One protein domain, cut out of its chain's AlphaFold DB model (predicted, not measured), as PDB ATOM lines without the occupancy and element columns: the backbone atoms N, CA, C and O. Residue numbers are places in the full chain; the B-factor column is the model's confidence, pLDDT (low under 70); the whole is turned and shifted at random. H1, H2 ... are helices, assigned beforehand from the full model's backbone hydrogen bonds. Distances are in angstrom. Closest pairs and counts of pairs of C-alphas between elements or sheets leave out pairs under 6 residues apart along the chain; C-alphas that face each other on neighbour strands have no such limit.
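AT A GLANCE: This is residues 165 to 204 of the 514 residues of the protein "DHHW protein" of Ruminococcaceae bacterium P7 (UniProt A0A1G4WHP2). The chain goes out and folds back as a narrow rod: a stretch with no named element starts with a small loop at one end, H1 makes the turn at the other end, and H2 comes back beside residues 176 to 180. The printed part has 40 residues with two named helices, H1 then H2, and no named strand. The class is all helix, though under half of the residues, 17 of 40, are in named elements. The whole is loose, with a radius of gyration of the C-alphas of 11.3 A and spans of 34 by 14 by 11 A.

HOW THE PARTS SIT: Within residues 165 to 182, which hold no named element, residues 167 to 168 pair with 173 to 174, antiparallel. A tight link of 2 residues joins H1, residues 183 to 187, to H2, residues 190 to 201. These helices are close but not clearly touching; their closest C-alphas, those of Thr 185 and Phe 191, are 5.1 A apart. In H1 and H2 every O i to N i+4 pair is within hydrogen-bond range.

IN THESE COORDINATES: H1 begins at C-alpha 183, (220.307, 231.317, 203.869). H2, 16.4 A long from first to last C-alpha, ends at C-alpha 201, (224.871, 213.706, 219.386).

THE WHOLE: The two C-alphas farthest apart, those of Ser 170 and Phe 183, are 34.9 A apart. The printed part has no cut, and no printed residue is under 70 in pLDDT.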
ATOM      1  N   GLY A 165     231.289 217.572 222.660       90.81
ATOM      2  CA  GLY A 165     232.317 216.605 222.296       90.81
ATOM      3  C   GLY A 165     232.562 216.626 220.794       90.81
ATOM      4  O   GLY A 165     231.621 216.776 220.015       90.81
ATOM      5  N   GLU A 166     233.811 216.443 220.385       92.75
ATOM      6  CA  GLU A 166     234.165 216.267 218.971       92.75
ATOM      7  C   GLU A 166     234.099 214.796 218.555       92.75
ATOM      8  O   GLU A 166     233.616 214.479 217.471       92.75
ATOM      9  N   TYR A 167     234.515 213.888 219.439       91.38
ATOM     10  CA  TYR A 167     234.606 212.458 219.171       91.38
ATOM     11  C   TYR A 167     233.969 211.641 220.299       91.38
ATOM     12  O   TYR A 167     234.125 211.964 221.478       91.38
ATOM     13  N   SER A 168     233.254 210.575 219.934       89.88
ATOM     14  CA  SER A 168     232.697 209.590 220.866       89.88
ATOM     15  C   SER A 168     233.499 208.300 220.760       89.88
ATOM     16  O   SER A 168     233.375 207.581 219.768       89.88
ATOM     17  N   SER A 169     234.302 207.996 221.785       85.50
ATOM     18  CA  SER A 169     235.125 206.779 221.808       85.50
ATOM     19  C   SER A 169     234.265 205.513 221.862       85.50
ATOM     20  O   SER A 169     234.473 204.584 221.089       85.50
ATOM     21  N   SER A 170     233.184 205.537 222.649       85.44
ATOM     22  CA  SER A 170     232.225 204.433 222.742       85.44
ATOM     23  C   SER A 170     231.518 204.120 221.423       85.44
ATOM     24  O   SER A 170     231.204 202.962 221.170       85.44
ATOM     25  N   GLU A 171     231.246 205.129 220.587       87.69
ATOM     26  CA  GLU A 171     230.572 204.951 219.289       87.69
ATOM     27  C   GLU A 171     231.534 204.922 218.096       87.69
ATOM     28  O   GLU A 171     231.087 204.706 216.972       87.69
ATOM     29  N   LYS A 172     232.830 205.163 218.328       88.56
ATOM     30  CA  LYS A 172     233.890 205.215 217.314       88.56
ATOM     31  C   LYS A 172     233.599 206.175 216.155       88.56
ATOM     32  O   LYS A 172     233.836 205.855 214.991       88.56
ATOM     33  N   ARG A 173     233.073 207.368 216.451       91.50
ATOM     34  CA  ARG A 173     232.759 208.370 215.417       91.50
ATOM     35  C   ARG A 173     232.877 209.804 215.910       91.50
ATOM     36  O   ARG A 173     232.690 210.092 217.094       91.50
ATOM     37  N   TYR A 174     233.105 210.704 214.959       92.50
ATOM     38  CA  TYR A 174     232.952 212.133 215.186       92.50
ATOM     39  C   TYR A 174     231.478 212.482 215.395       92.50
ATOM     40  O   TYR A 174     230.581 211.943 214.736       92.50
ATOM     41  N   LEU A 175     231.249 213.369 216.352       94.62
ATOM     42  CA  LEU A 175     229.935 213.891 216.679       94.62
ATOM     43  C   LEU A 175     229.662 215.121 215.825       94.62
ATOM     44  O   LEU A 175     230.548 215.956 215.616       94.62
ATOM     45  N   GLN A 176     228.422 215.249 215.361       94.94
ATOM     46  CA  GLN A 176     227.991 216.424 214.626       94.94
ATOM     47  C   GLN A 176     228.256 217.674 215.477       94.94
ATOM     48  O   GLN A 176     227.853 217.756 216.643       94.94
ATOM     49  N   GLN A 177     228.963 218.633 214.880       95.50
ATOM     50  CA  GLN A 177     229.189 219.956 215.455       95.50
ATOM     51  C   GLN A 177     228.055 220.898 215.064       95.50
ATOM     52  O   GLN A 177     227.221 220.568 214.216       95.50
ATOM     53  N   PHE A 178     227.995 222.055 215.724       94.06
ATOM     54  CA  PHE A 178     226.942 223.023 215.451       94.06
ATOM     55  C   PHE A 178     226.955 223.381 213.952       94.06
ATOM     56  O   PHE A 178     228.013 223.756 213.443       94.06
ATOM     57  N   PRO A 179     225.829 223.220 213.233       92.94
ATOM     58  CA  PRO A 179     225.810 223.388 211.786       92.94
ATOM     59  C   PRO A 179     226.049 224.835 211.365       92.94
ATOM     60  O   PRO A 179     225.627 225.778 212.038       92.94
ATOM     61  N   GLU A 180     226.684 225.008 210.208       91.44
ATOM     62  CA  GLU A 180     226.879 226.328 209.619       91.44
ATOM     63  C   GLU A 180     225.536 226.960 209.242       91.44
ATOM     64  O   GLU A 180     224.692 226.363 208.570       91.44
ATOM     65  N   THR A 181     225.338 228.207 209.661       91.56
ATOM     66  CA  THR A 181     224.113 228.961 209.391       91.56
ATOM     67  C   THR A 181     224.276 229.820 208.143       91.56
ATOM     68  O   THR A 181     225.030 230.793 208.147       91.56
ATOM     69  N   SER A 182     223.521 229.515 207.091       92.75
ATOM     70  CA  SER A 182     223.419 230.343 205.886       92.75
ATOM     71  C   SER A 182     221.997 230.314 205.321       92.75
ATOM     72  O   SER A 182     221.201 229.426 205.624       92.75
ATOM     73  N   PHE A 183     221.641 231.291 204.484       91.56
ATOM     74  CA  PHE A 183     220.307 231.317 203.869       91.56
ATOM     75  C   PHE A 183     220.038 230.055 203.029       91.56
ATOM     76  O   PHE A 183     218.939 229.502 203.054       91.56
ATOM     77  N   GLU A 184     221.061 229.562 202.332       90.62
ATOM     78  CA  GLU A 184     220.994 228.340 201.530       90.62
ATOM     79  C   GLU A 184     220.792 227.086 202.396       90.62
ATOM     80  O   GLU A 184     219.919 226.265 202.105       90.62
ATOM     81  N   THR A 185     221.536 226.936 203.496       89.75
ATOM     82  CA  THR A 185     221.412 225.768 204.392       89.75
ATOM     83  C   THR A 185     220.062 225.731 205.107       89.75
ATOM     84  O   THR A 185     219.501 224.652 205.302       89.75
ATOM     85  N   VAL A 186     219.492 226.892 205.440       91.88
ATOM     86  CA  VAL A 186     218.164 226.988 206.064       91.88
ATOM     87  C   VAL A 186     217.054 226.679 205.058       91.88
ATOM     88  O   VAL A 186     216.193 225.848 205.334       91.88
ATOM     89  N   THR A 187     217.072 227.302 203.878       93.50
ATOM     90  CA  THR A 187     216.006 227.120 202.873       93.50
ATOM     91  C   THR A 187     216.019 225.741 202.213       93.50
ATOM     92  O   THR A 187     214.961 225.245 201.831       93.50
ATOM     93  N   SER A 188     217.183 225.088 202.129       93.94
ATOM     94  CA  SER A 188     217.307 223.706 201.641       93.94
ATOM     95  C   SER A 188     216.876 222.644 202.661       93.94
ATOM     96  O   SER A 188     216.733 221.479 202.297       93.94
ATOM     97  N   GLY A 189     216.681 223.017 203.933       92.56
ATOM     98  CA  GLY A 189     216.399 222.086 205.031       92.56
ATOM     99  C   GLY A 189     217.640 221.403 205.623       92.56
ATOM    100  O   GLY A 189     217.517 220.709 206.632       92.56
ATOM    101  N   LYS A 190     218.832 221.641 205.056       93.06
ATOM    102  CA  LYS A 190     220.103 221.060 205.515       93.06
ATOM    103  C   LYS A 190     220.413 221.428 206.971       93.06
ATOM    104  O   LYS A 190     220.722 220.543 207.766       93.06
ATOM    105  N   PHE A 191     220.234 222.700 207.339       95.19
ATOM    106  CA  PHE A 191     220.443 223.166 208.714       95.19
ATOM    107  C   PHE A 191     219.576 222.392 209.714       95.19
ATOM    108  O   PHE A 191     220.065 221.986 210.759       95.19
ATOM    109  N   GLY A 192     218.301 222.149 209.388       94.88
ATOM    110  CA  GLY A 192     217.389 221.406 210.261       94.88
ATOM    111  C   GLY A 192     217.868 219.976 210.506       94.88
ATOM    112  O   GLY A 192     217.987 219.563 211.655       94.88
ATOM    113  N   SER A 193     218.227 219.253 209.440       94.00
ATOM    114  CA  SER A 193     218.737 217.879 209.558       94.00
ATOM    115  C   SER A 193     220.058 217.785 210.328       94.00
ATOM    116  O   SER A 193     220.249 216.878 211.143       94.00
ATOM    117  N   GLU A 194     220.976 218.727 210.108       95.62
ATOM    118  CA  GLU A 194     222.256 218.748 210.820       95.62
ATOM    119  C   GLU A 194     222.071 219.184 212.275       95.62
ATOM    120  O   GLU A 194     222.724 218.640 213.159       95.62
ATOM    121  N   PHE A 195     221.141 220.100 212.558       95.31
ATOM    122  CA  PHE A 195     220.814 220.506 213.920       95.31
ATOM    123  C   PHE A 195     220.152 219.374 214.714       95.31
ATOM    124  O   PHE A 195     220.481 219.186 215.881       95.31
ATOM    125  N   GLU A 196     219.260 218.586 214.103       95.06
ATOM    126  CA  GLU A 196     218.691 217.387 214.737       95.06
ATOM    127  C   GLU A 196     219.786 216.379 215.103       95.06
ATOM    128  O   GLU A 196     219.804 215.852 216.218       95.06
ATOM    129  N   THR A 197     220.739 216.167 214.192       94.62
ATOM    130  CA  THR A 197     221.886 215.280 214.422       94.62
ATOM    131  C   THR A 197     222.800 215.834 215.519       94.62
ATOM    132  O   THR A 197     223.140 215.113 216.452       94.62
ATOM    133  N   TYR A 198     223.122 217.131 215.476       96.06
ATOM    134  CA  TYR A 198     223.869 217.843 216.518       96.06
ATOM    135  C   TYR A 198     223.197 217.698 217.883       96.06
ATOM    136  O   TYR A 198     223.843 217.349 218.867       96.06
ATOM    137  N   PHE A 199     221.888 217.937 217.955       94.81
ATOM    138  CA  PHE A 199     221.132 217.836 219.195       94.81
ATOM    139  C   PHE A 199     221.162 216.413 219.757       94.81
ATOM    140  O   PHE A 199     221.400 216.246 220.952       94.81
ATOM    141  N   ALA A 200     220.967 215.396 218.911       93.81
ATOM    142  CA  ALA A 200     221.021 213.994 219.314       93.81
ATOM    143  C   ALA A 200     222.426 213.570 219.778       93.81
ATOM    144  O   ALA A 200     222.557 212.848 220.768       93.81
ATOM    145  N   ASP A 201     223.471 214.029 219.091       94.19
ATOM    146  CA  ASP A 201     224.871 213.706 219.386       94.19
ATOM    147  C   ASP A 201     225.375 214.368 220.664       94.19
ATOM    148  O   ASP A 201     226.095 213.757 221.450       94.19
ATOM    149  N   GLN A 202     224.954 215.605 220.894       94.62
ATOM    150  CA  GLN A 202     225.406 216.426 222.010       94.62
ATOM    151  C   GLN A 202     224.453 216.360 223.212       94.62
ATOM    152  O   GLN A 202     224.607 217.118 224.176       94.62
ATOM    153  N   PHE A 203     223.445 215.479 223.149       94.62
ATOM    154  CA  PHE A 203     222.430 215.350 224.184       94.62
ATOM    155  C   PHE A 203     223.055 214.921 225.518       94.62
ATOM    156  O   PHE A 203     223.910 214.025 225.542       94.62
ATOM    157  N   PRO A 204     222.637 215.501 226.659       93.44
ATOM    158  CA  PRO A 204     223.279 215.192 227.920       93.44
ATOM    159  C   PRO A 204     223.114 213.722 228.301       93.44
ATOM    160  O   PRO A 204     222.015 213.162 228.265       93.44
TER     161      PRO A 204